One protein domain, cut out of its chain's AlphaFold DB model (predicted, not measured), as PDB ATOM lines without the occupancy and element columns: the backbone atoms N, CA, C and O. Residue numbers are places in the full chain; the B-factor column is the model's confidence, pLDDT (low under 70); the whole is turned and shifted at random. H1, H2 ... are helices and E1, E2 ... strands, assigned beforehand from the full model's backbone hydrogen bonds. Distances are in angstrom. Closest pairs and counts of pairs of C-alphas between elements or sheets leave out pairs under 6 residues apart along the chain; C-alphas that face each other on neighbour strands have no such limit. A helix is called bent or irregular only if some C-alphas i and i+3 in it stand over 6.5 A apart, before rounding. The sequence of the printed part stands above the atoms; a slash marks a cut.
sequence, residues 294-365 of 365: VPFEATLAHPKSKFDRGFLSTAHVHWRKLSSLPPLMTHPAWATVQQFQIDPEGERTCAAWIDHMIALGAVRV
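This is residues 294 to 365 of the 365 residues of the protein "TIGR02996 domain-containing protein" of Deltaproteobacteria bacterium (UniProt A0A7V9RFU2). A small three-stranded sheet forms a wall, with four short helices gathered on one side of it and its other face bare; H1 sits beyond the end of E2. The last residues fold back past H4, and residues 363 to 364 pair with E3 as a short extra row, parallel to it. The printed part has 72 residues, with three named strands and four named helices in the order E1 E2 H1 H2 H3 E3 H4. The sheet's order is E1, E2, E3 and it is mixed; the class is mixed, helices and strands. The whole is compact and rounded, with a radius of gyration of the C-alphas of 10.8 A and spans of 31 by 23 by 23 A.

Find C-alpha 311 at (-33.093, 17.219, -13.508); from there E2, residues 311 to 317, runs 15.4 A to C-alpha 317. Before it look for E1, residues 306 to 308. E3, residues 339 to 342, is 10.6 A long and ends at C-alpha 342, at (-50.033, 13.582, -6.128). Between E2 and E3 come H1, residues 319 to 323, H2, residues 326 to 329, and H3, residues 332 to 336. H3 is neither bent nor irregular, but only just: C-alphas 333 and 336 are 6.3 A apart. H4, residues 351 to 359, runs 12.1 A and ends at C-alpha 359, at (-37.455, 15.069, 4.428).

Start at E2, the inner strand, whose pairing is staggered: residues 311 to 314 pair with E1 and residues 314 to 317 with E3. E1 and E2 form an antiparallel hairpin at 160 degrees, with N 306 and O 314 2.9 A apart, within hydrogen-bond range. E2 and E3 are parallel at 22 degrees, with N 315 and O 339 at 2.9 A. E2, H1, H2, H3 and E3 make a strand-helix-strand unit, two parallel neighbour strands with helices between them along the chain. H3 is on the sheet at a height of 6.6 A, over none of its strands; its closest C-alpha pair with E2 is Thr 336 and Ser 313, 5.8 A. H4 only grazes the sheet, with residues 354 to 358. H3 and H4 are close but not clearly touching, the C-alphas of Trp 334 and Met 357 being closest at 7.2 A. H2 and H4 are likewise close but not clearly touching, with C-alphas 329 and 353 closest at 5.9 A. H1 and H2 only just touch, with 3 pairs of C-alphas within 8 A, and only at the corner; Leu 322 and Met 329 are closest, 6.9 A between C-alphas. H1 and H2 are not on the sheet. In H1 and H4 every O i to N i+4 pair is within hydrogen-bond range; in H3 it is 0 of 1, beside 1 of 2 O i to N i+3 pairs, and H2 is too short for an O i to N i+4 pair.

Look to Arg 309 and Arg 348 for the two C-alphas farthest apart, 31.5 A. The printed part has no cut and ends at residue 365, the chain's last. No link is long; that from E3 to H4, 8 residues, is short, and the others are tight. Residues 294 to 305 hold no named element. The mean pLDDT of the printed part is 86.7, and residues 345 to 349 are under 70.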
ATOM      1  N   VAL A 294     -35.832   8.551 -16.285       85.38
ATOM      2  CA  VAL A 294     -35.520   7.233 -15.715       85.38
ATOM      3  C   VAL A 294     -34.966   7.390 -14.290       85.38
ATOM      4  O   VAL A 294     -34.088   8.232 -14.079       85.38
ATOM      5  N   PRO A 295     -35.451   6.613 -13.301       87.31
ATOM      6  CA  PRO A 295     -36.392   5.482 -13.419       87.31
ATOM      7  C   PRO A 295     -37.885   5.825 -13.194       87.31
ATOM      8  O   PRO A 295     -38.708   4.941 -12.967       87.31
ATOM      9  N   PHE A 296     -38.255   7.103 -13.183       89.88
ATOM     10  CA  PHE A 296     -39.600   7.597 -12.863       89.88
ATOM     11  C   PHE A 296     -40.504   7.807 -14.089       89.88
ATOM     12  O   PHE A 296     -41.633   8.282 -13.957       89.88
ATOM     13  N   GLU A 297     -40.057   7.485 -15.303       87.81
ATOM     14  CA  GLU A 297     -40.758   7.821 -16.546       87.81
ATOM     15  C   GLU A 297     -42.183   7.254 -16.610       87.81
ATOM     16  O   GLU A 297     -43.087   7.894 -17.149       87.81
ATOM     17  N   ALA A 298     -42.406   6.079 -16.016       87.50
ATOM     18  CA  ALA A 298     -43.721   5.451 -15.958       87.50
ATOM     19  C   ALA A 298     -44.645   6.107 -14.919       87.50
ATOM     20  O   ALA A 298     -45.869   6.081 -15.092       87.50
ATOM     21  N   THR A 299     -44.082   6.688 -13.855       89.75
ATOM     22  CA  THR A 299     -44.819   7.227 -12.703       89.75
ATOM     23  C   THR A 299     -45.140   8.713 -12.836       89.75
ATOM     24  O   THR A 299     -46.003   9.210 -12.115       89.75
ATOM     25  N   LEU A 300     -44.487   9.432 -13.752       90.81
ATOM     26  CA  LEU A 300     -44.664  10.872 -13.927       90.81
ATOM     27  C   LEU A 300     -45.771  11.226 -14.927       90.81
ATOM     28  O   LEU A 300     -45.851  10.706 -16.040       90.81
ATOM     29  N   ALA A 301     -46.595  12.200 -14.553       87.75
ATOM     30  CA  ALA A 301     -47.556  12.842 -15.428       87.75
ATOM     31  C   ALA A 301     -46.848  13.915 -16.266       87.75
ATOM     32  O   ALA A 301     -46.434  14.975 -15.776       87.75
ATOM     33  N   HIS A 302     -46.728  13.656 -17.563       80.94
ATOM     34  CA  HIS A 302     -46.242  14.615 -18.549       80.94
ATOM     35  C   HIS A 302     -47.425  15.282 -19.287       80.94
ATOM     36  O   HIS A 302     -48.425  14.618 -19.536       80.94
ATOM     37  N   PRO A 303     -47.349  16.581 -19.648       81.69
ATOM     38  CA  PRO A 303     -46.204  17.475 -19.517       81.69
ATOM     39  C   PRO A 303     -46.114  18.222 -18.182       81.69
ATOM     40  O   PRO A 303     -45.227  19.060 -18.056       81.69
ATOM     41  N   LYS A 304     -46.996  17.926 -17.218       87.62
ATOM     42  CA  LYS A 304     -47.082  18.637 -15.933       87.62
ATOM     43  C   LYS A 304     -45.767  18.601 -15.142       87.62
ATOM     44  O   LYS A 304     -45.390  19.605 -14.552       87.62
ATOM     45  N   SER A 305     -45.040  17.485 -15.201       92.00
ATOM     46  CA  SER A 305     -43.709  17.356 -14.597       92.00
ATOM     47  C   SER A 305     -42.645  18.167 -15.351       92.00
ATOM     48  O   SER A 305     -42.530  18.061 -16.581       92.00
ATOM     49  N   LYS A 306     -41.859  18.957 -14.609       92.69
ATOM     50  CA  LYS A 306     -40.902  19.943 -15.135       92.69
ATOM     51  C   LYS A 306     -39.464  19.566 -14.812       92.69
ATOM     52  O   LYS A 306     -39.188  18.939 -13.792       92.69
ATOM     53  N   PHE A 307     -38.570  20.002 -15.692       93.94
ATOM     54  CA  PHE A 307     -37.133  19.868 -15.522       93.94
ATOM     55  C   PHE A 307     -36.515  21.236 -15.269       93.94
ATOM     56  O   PHE A 307     -36.829  22.197 -15.977       93.94
ATOM     57  N   ASP A 308     -35.629  21.300 -14.287       91.44
ATOM     58  CA  ASP A 308     -34.785  22.455 -14.031       91.44
ATOM     59  C   ASP A 308     -33.360  22.000 -13.718       91.44
ATOM     60  O   ASP A 308     -33.150  20.922 -13.157       91.44
ATOM     61  N   ARG A 309     -32.375  22.811 -14.119       91.88
ATOM     62  CA  ARG A 309     -30.941  22.496 -13.996       91.88
ATOM     63  C   ARG A 309     -30.559  21.102 -14.535       91.88
ATOM     64  O   ARG A 309     -29.612  20.492 -14.052       91.88
ATOM     65  N   GLY A 310     -31.312  20.577 -15.505       93.06
ATOM     66  CA  GLY A 310     -31.125  19.259 -16.120       93.06
ATOM     67  C   GLY A 310     -31.712  18.053 -15.385       93.06
ATOM     68  O   GLY A 310     -31.462  16.911 -15.790       93.06
ATOM     69  N   PHE A 311     -32.489  18.273 -14.325       94.88
ATOM     70  CA  PHE A 311     -33.093  17.219 -13.508       94.88
ATOM     71  C   PHE A 311     -34.578  17.481 -13.273       94.88
ATOM     72  O   PHE A 311     -35.068  18.590 -13.480       94.88
ATOM     73  N   LEU A 312     -35.307  16.450 -12.845       95.12
ATOM     74  CA  LEU A 312     -36.699  16.589 -12.438       95.12
ATOM     75  C   LEU A 312     -36.777  17.530 -11.228       95.12
ATOM     76  O   LEU A 312     -36.180  17.240 -10.193       95.12
ATOM     77  N   SER A 313     -37.509  18.635 -11.371       94.38
ATOM     78  CA  SER A 313     -37.658  19.669 -10.337       94.38
ATOM     79  C   SER A 313     -39.088  19.778  -9.819       94.38
ATOM     80  O   SER A 313     -39.301  19.998  -8.628       94.38
ATOM     81  N   THR A 314     -40.071  19.566 -10.697       94.62
ATOM     82  CA  THR A 314     -41.484  19.439 -10.328       94.62
ATOM     83  C   THR A 314     -41.989  18.070 -10.754       94.62
ATOM     84  O   THR A 314     -41.988  17.763 -11.949       94.62
ATOM     85  N   ALA A 315     -42.457  17.272  -9.800       94.00
ATOM     86  CA  ALA A 315     -42.979  15.934 -10.044       94.00
ATOM     87  C   ALA A 315     -44.500  15.897  -9.859       94.00
ATOM     88  O   ALA A 315     -45.001  16.031  -8.748       94.00
ATOM     89  N   HIS A 316     -45.245  15.677 -10.942       93.25
ATOM     90  CA  HIS A 316     -46.651  15.286 -10.839       93.25
ATOM     91  C   HIS A 316     -46.704  13.770 -10.956       93.25
ATOM     92  O   HIS A 316     -46.378  13.234 -12.013       93.25
ATOM     93  N   VAL A 317     -47.068  13.084  -9.882       91.12
ATOM     94  CA  VAL A 317     -46.926  11.631  -9.773       91.12
ATOM     95  C   VAL A 317     -48.290  10.957  -9.885       91.12
ATOM     96  O   VAL A 317     -49.258  11.398  -9.275       91.12
ATOM     97  N   HIS A 318     -48.364   9.875 -10.662       89.12
ATOM     98  CA  HIS A 318     -49.505   8.964 -10.678       89.12
ATOM     99  C   HIS A 318     -49.365   7.951  -9.540       89.12
ATOM    100  O   HIS A 318     -48.561   7.017  -9.660       89.12
ATOM    101  N   TRP A 319     -50.147   8.093  -8.463       83.81
ATOM    102  CA  TRP A 319     -49.942   7.279  -7.260       83.81
ATOM    103  C   TRP A 319     -50.008   5.779  -7.548       83.81
ATOM    104  O   TRP A 319     -49.102   5.058  -7.144       83.81
ATOM    105  N   ARG A 320     -51.005   5.311  -8.321       85.25
ATOM    106  CA  ARG A 320     -51.218   3.872  -8.594       85.25
ATOM    107  C   ARG A 320     -49.993   3.203  -9.213       85.25
ATOM    108  O   ARG A 320     -49.742   2.026  -8.978       85.25
ATOM    109  N   LYS A 321     -49.237   3.959 -10.014       87.25
ATOM    110  CA  LYS A 321     -48.026   3.475 -10.681       87.25
ATOM    111  C   LYS A 321     -46.814   3.523  -9.757       87.25
ATOM    112  O   LYS A 321     -46.010   2.594  -9.765       87.25
ATOM    113  N   LEU A 322     -46.690   4.572  -8.943       86.69
ATOM    114  CA  LEU A 322     -45.612   4.655  -7.957       86.69
ATOM    115  C   LEU A 322     -45.769   3.581  -6.870       86.69
ATOM    116  O   LEU A 322     -44.799   2.907  -6.540       86.69
ATOM    117  N   SER A 323     -46.987   3.352  -6.372       84.31
ATOM    118  CA  SER A 323     -47.262   2.338  -5.347       84.31
ATOM    119  C   SER A 323     -46.996   0.911  -5.828       84.31
ATOM    120  O   SER A 323     -46.687   0.044  -5.019       84.31
ATOM    121  N   SER A 324     -47.086   0.654  -7.140       84.88
ATOM    122  CA  SER A 324     -46.697  -0.637  -7.725       84.88
ATOM    123  C   SER A 324     -45.182  -0.838  -7.849       84.88
ATOM    124  O   SER A 324     -44.749  -1.930  -8.206       84.88
ATOM    125  N   LEU A 325     -44.372   0.187  -7.553       84.56
ATOM    126  CA  LEU A 325     -42.913   0.168  -7.681       84.56
ATOM    127  C   LEU A 325     -42.235   0.630  -6.374       84.56
ATOM    128  O   LEU A 325     -41.618   1.698  -6.348       84.56
ATOM    129  N   PRO A 326     -42.289  -0.168  -5.285       82.56
ATOM    130  CA  PRO A 326     -41.727   0.213  -3.987       82.56
ATOM    131  C   PRO A 326     -40.263   0.696  -4.008       82.56
ATOM    132  O   PRO A 326     -39.979   1.683  -3.331       82.56
ATOM    133  N   PRO A 327     -39.335   0.114  -4.806       85.75
ATOM    134  CA  PRO A 327     -37.955   0.608  -4.877       85.75
ATOM    135  C   PRO A 327     -37.839   2.059  -5.357       85.75
ATOM    136  O   PRO A 327     -36.889   2.754  -5.003       85.75
ATOM    137  N   LEU A 328     -38.807   2.534  -6.148       87.94
ATOM    138  CA  LEU A 328     -38.821   3.915  -6.613       87.94
ATOM    139  C   LEU A 328     -39.236   4.884  -5.518       87.94
ATOM    140  O   LEU A 328     -38.846   6.039  -5.595       87.94
ATOM    141  N   MET A 329     -39.976   4.455  -4.494       86.38
ATOM    142  CA  MET A 329     -40.452   5.353  -3.436       86.38
ATOM    143  C   MET A 329     -39.298   5.963  -2.629       86.38
ATOM    144  O   MET A 329     -39.403   7.099  -2.187       86.38
ATOM    145  N   THR A 330     -38.187   5.247  -2.475       87.69
ATOM    146  CA  THR A 330     -37.014   5.705  -1.709       87.69
ATOM    147  C   THR A 330     -35.802   5.977  -2.597       87.69
ATOM    148  O   THR A 330     -34.666   5.981  -2.124       87.69
ATOM    149  N   HIS A 331     -36.010   6.130  -3.906       90.75
ATOM    150  CA  HIS A 331     -34.904   6.290  -4.840       90.75
ATOM    151  C   HIS A 331     -34.225   7.664  -4.657       90.75
ATOM    152  O   HIS A 331     -34.910   8.688  -4.677       90.75
ATOM    153  N   PRO A 332     -32.884   7.739  -4.557       89.38
ATOM    154  CA  PRO A 332     -32.168   8.981  -4.232       89.38
ATOM    155  C   PRO A 332     -32.356  10.103  -5.263       89.38
ATOM    156  O   PRO A 332     -32.236  11.276  -4.922       89.38
ATOM    157  N   ALA A 333     -32.716   9.773  -6.506       90.44
ATOM    158  CA  ALA A 333     -33.003  10.774  -7.536       90.44
ATOM    159  C   ALA A 333     -34.174  11.720  -7.206       90.44
ATOM    160  O   ALA A 333     -34.278  12.776  -7.826       90.44
ATOM    161  N   TRP A 334     -35.020  11.398  -6.218       94.06
ATOM    162  CA  TRP A 334     -36.015  12.345  -5.709       94.06
ATOM    163  C   TRP A 334     -35.396  13.595  -5.076       94.06
ATOM    164  O   TRP A 334     -36.063  14.622  -5.016       94.06
ATOM    165  N   ALA A 335     -34.120  13.557  -4.674       92.12
ATOM    166  CA  ALA A 335     -33.433  14.678  -4.034       92.12
ATOM    167  C   ALA A 335     -33.365  15.951  -4.899       92.12
ATOM    168  O   ALA A 335     -33.179  17.042  -4.370       92.12
ATOM    169  N   THR A 336     -33.519  15.848  -6.225       93.00
ATOM    170  CA  THR A 336     -33.557  17.030  -7.106       93.00
ATOM    171  C   THR A 336     -34.947  17.655  -7.233       93.00
ATOM    172  O   THR A 336     -35.078  18.737  -7.808       93.00
ATOM    173  N   VAL A 337     -35.990  16.988  -6.729       95.38
ATOM    174  CA  VAL A 337     -37.372  17.458  -6.812       95.38
ATOM    175  C   VAL A 337     -37.632  18.477  -5.712       95.38
ATOM    176  O   VAL A 337     -37.522  18.188  -4.529       95.38
ATOM    177  N   GLN A 338     -38.028  19.676  -6.120       93.19
ATOM    178  CA  GLN A 338     -38.332  20.793  -5.226       93.19
ATOM    179  C   GLN A 338     -39.832  20.922  -4.969       93.19
ATOM    180  O   GLN A 338     -40.242  21.444  -3.936       93.19
ATOM    181  N   GLN A 339     -40.656  20.478  -5.920       94.19
ATOM    182  CA  GLN A 339     -42.108  20.541  -5.832       94.19
ATOM    183  C   GLN A 339     -42.730  19.219  -6.258       94.19
ATOM    184  O   GLN A 339     -42.326  18.646  -7.272       94.19
ATOM    185  N   PHE A 340     -43.746  18.754  -5.540       93.69
ATOM    186  CA  PHE A 340     -44.479  17.557  -5.940       93.69
ATOM    187  C   PHE A 340     -45.989  17.711  -5.785       93.69
ATOM    188  O   PHE A 340     -46.482  18.392  -4.887       93.69
ATOM    189  N   GLN A 341     -46.718  17.032  -6.667       91.00
ATOM    190  CA  GLN A 341     -48.163  16.880  -6.597       91.00
ATOM    191  C   GLN A 341     -48.522  15.412  -6.817       91.00
ATOM    192  O   GLN A 341     -48.012  14.768  -7.738       91.00
ATOM    193  N   ILE A 342     -49.428  14.905  -5.987       85.56
ATOM    194  CA  ILE A 342     -50.033  13.582  -6.128       85.56
ATOM    195  C   ILE A 342     -51.531  13.754  -6.385       85.56
ATOM    196  O   ILE A 342     -52.127  14.766  -6.018       85.56
ATOM    197  N   ASP A 343     -52.137  12.800  -7.075       78.88
ATOM    198  CA  ASP A 343     -53.578  12.741  -7.267       78.88
ATOM    199  C   ASP A 343     -54.322  12.475  -5.935       78.88
ATOM    200  O   ASP A 343     -53.805  11.744  -5.088       78.88
ATOM    201  N   PRO A 344     -55.541  13.027  -5.732       71.44
ATOM    202  CA  PRO A 344     -56.222  13.030  -4.425       71.44
ATOM    203  C   PRO A 344     -56.435  11.645  -3.798       71.44
ATOM    204  O   PRO A 344     -56.453  11.500  -2.578       71.44
ATOM    205  N   GLU A 345     -56.585  10.611  -4.628       68.19
ATOM    206  CA  GLU A 345     -56.708   9.218  -4.184       68.19
ATOM    207  C   GLU A 345     -55.424   8.678  -3.523       68.19
ATOM    208  O   GLU A 345     -55.509   7.816  -2.651       68.19
ATOM    209  N   GLY A 346     -54.247   9.188  -3.901       62.62
ATOM    210  CA  GLY A 346     -52.944   8.746  -3.392       62.62
ATOM    211  C   GLY A 346     -52.541   9.366  -2.053       62.62
ATOM    212  O   GLY A 346     -51.655   8.858  -1.367       62.62
ATOM    213  N   GLU A 347     -53.200  10.451  -1.643       62.19
ATOM    214  CA  GLU A 347     -52.841  11.207  -0.435       62.19
ATOM    215  C   GLU A 347     -53.035  10.411   0.860       62.19
ATOM    216  O   GLU A 347     -52.322  10.629   1.835       62.19
ATOM    217  N   ARG A 348     -53.984   9.469   0.876       62.91
ATOM    218  CA  ARG A 348     -54.290   8.650   2.061       62.91
ATOM    219  C   ARG A 348     -53.411   7.407   2.180       62.91
ATOM    220  O   ARG A 348     -53.342   6.816   3.252       62.91
ATOM    221  N   THR A 349     -52.768   6.995   1.092       69.44
ATOM    222  CA  THR A 349     -52.077   5.702   0.968       69.44
ATOM    223  C   THR A 349     -50.554   5.824   0.915       69.44
ATOM    224  O   THR A 349     -49.867   4.845   1.193       69.44
ATOM    225  N   CYS A 350     -50.006   7.009   0.624       72.12
ATOM    226  CA  CYS A 350     -48.564   7.230   0.453       72.12
ATOM    227  C   CYS A 350     -47.927   8.136   1.524       72.12
ATOM    228  O   CYS A 350     -46.983   8.859   1.212       72.12
ATOM    229  N   ALA A 351     -48.386   8.079   2.781       79.19
ATOM    230  CA  ALA A 351     -47.830   8.892   3.873       79.19
ATOM    231  C   ALA A 351     -46.293   8.784   3.965       79.19
ATOM    232  O   ALA A 351     -45.607   9.795   3.908       79.19
ATOM    233  N   ALA A 352     -45.744   7.565   3.931       83.25
ATOM    234  CA  ALA A 352     -44.296   7.344   4.007       83.25
ATOM    235  C   ALA A 352     -43.501   7.957   2.835       83.25
ATOM    236  O   ALA A 352     -42.371   8.405   3.020       83.25
ATOM    237  N   TRP A 353     -44.068   7.990   1.623       88.94
ATOM    238  CA  TRP A 353     -43.414   8.642   0.481       88.94
ATOM    239  C   TRP A 353     -43.498  10.162   0.585       88.94
ATOM    240  O   TRP A 353     -42.518  10.847   0.320       88.94
ATOM    241  N   ILE A 354     -44.648  10.689   1.010       87.94
ATOM    242  CA  ILE A 354     -44.825  12.122   1.259       87.94
ATOM    243  C   ILE A 354     -43.824  12.589   2.323       87.94
ATOM    244  O   ILE A 354     -43.120  13.572   2.098       87.94
ATOM    245  N   ASP A 355     -43.691  11.846   3.421       87.69
ATOM    246  CA  ASP A 355     -42.723  12.124   4.484       87.69
ATOM    247  C   ASP A 355     -41.284  12.083   3.957       87.69
ATOM    248  O   ASP A 355     -40.484  12.962   4.273       87.69
ATOM    249  N   HIS A 356     -40.957  11.114   3.096       88.62
ATOM    250  CA  HIS A 356     -39.653  11.045   2.435       88.62
ATOM    251  C   HIS A 356     -39.376  12.276   1.556       88.62
ATOM    252  O   HIS A 356     -38.306  12.872   1.661       88.62
ATOM    253  N   MET A 357     -40.338  12.702   0.731       90.75
ATOM    254  CA  MET A 357     -40.201  13.894  -0.116       90.75
ATOM    255  C   MET A 357     -40.021  15.168   0.718       90.75
ATOM    256  O   MET A 357     -39.177  16.004   0.397       90.75
ATOM    257  N   ILE A 358     -40.776  15.299   1.810       87.62
ATOM    258  CA  ILE A 358     -40.651  16.422   2.746       87.62
ATOM    259  C   ILE A 358     -39.283  16.395   3.438       87.62
ATOM    260  O   ILE A 358     -38.648  17.441   3.563       87.62
ATOM    261  N   ALA A 359     -38.785  15.220   3.836       86.00
ATOM    262  CA  ALA A 359     -37.455  15.069   4.428       86.00
ATOM    263  C   ALA A 359     -36.323  15.466   3.461       86.00
ATOM    264  O   ALA A 359     -35.292  15.970   3.897       86.00
ATOM    265  N   LEU A 360     -36.531  15.295   2.151       86.19
ATOM    266  CA  LEU A 360     -35.635  15.791   1.099       86.19
ATOM    267  C   LEU A 360     -35.788  17.301   0.820       86.19
ATOM    268  O   LEU A 360     -35.043  17.853   0.013       86.19
ATOM    269  N   GLY A 361     -36.727  17.982   1.484       85.69
ATOM    270  CA  GLY A 361     -36.973  19.418   1.343       85.69
ATOM    271  C   GLY A 361     -37.937  19.798   0.215       85.69
ATOM    272  O   GLY A 361     -38.044  20.980  -0.115       85.69
ATOM    273  N   ALA A 362     -38.641  18.832  -0.385       90.00
ATOM    274  CA  ALA A 362     -39.620  19.101  -1.431       90.00
ATOM    275  C   ALA A 362     -40.931  19.650  -0.845       90.00
ATOM    276  O   ALA A 362     -41.433  19.176   0.176       90.00
ATOM    277  N   VAL A 363     -41.526  20.626  -1.530       90.06
ATOM    278  CA  VAL A 363     -42.780  21.268  -1.121       90.06
ATOM    279  C   VAL A 363     -43.949  20.704  -1.921       90.06
ATOM    280  O   VAL A 363     -43.878  20.530  -3.137       90.06
ATOM    281  N   ARG A 364     -45.060  20.440  -1.241       87.25
ATOM    282  CA  ARG A 364     -46.303  20.032  -1.893       87.25
ATOM    283  C   ARG A 364     -46.988  21.238  -2.547       87.25
ATOM    284  O   ARG A 364     -47.104  22.280  -1.904       87.25
ATOM    285  N   VAL A 365     -47.443  21.086  -3.794       85.81
ATOM    286  CA  VAL A 365     -48.100  22.148  -4.590       85.81
ATOM    287  C   VAL A 365     -49.477  21.775  -5.113       85.81
ATOM    288  O   VAL A 365     -49.746  20.568  -5.327       85.81
TER     289      VAL A 365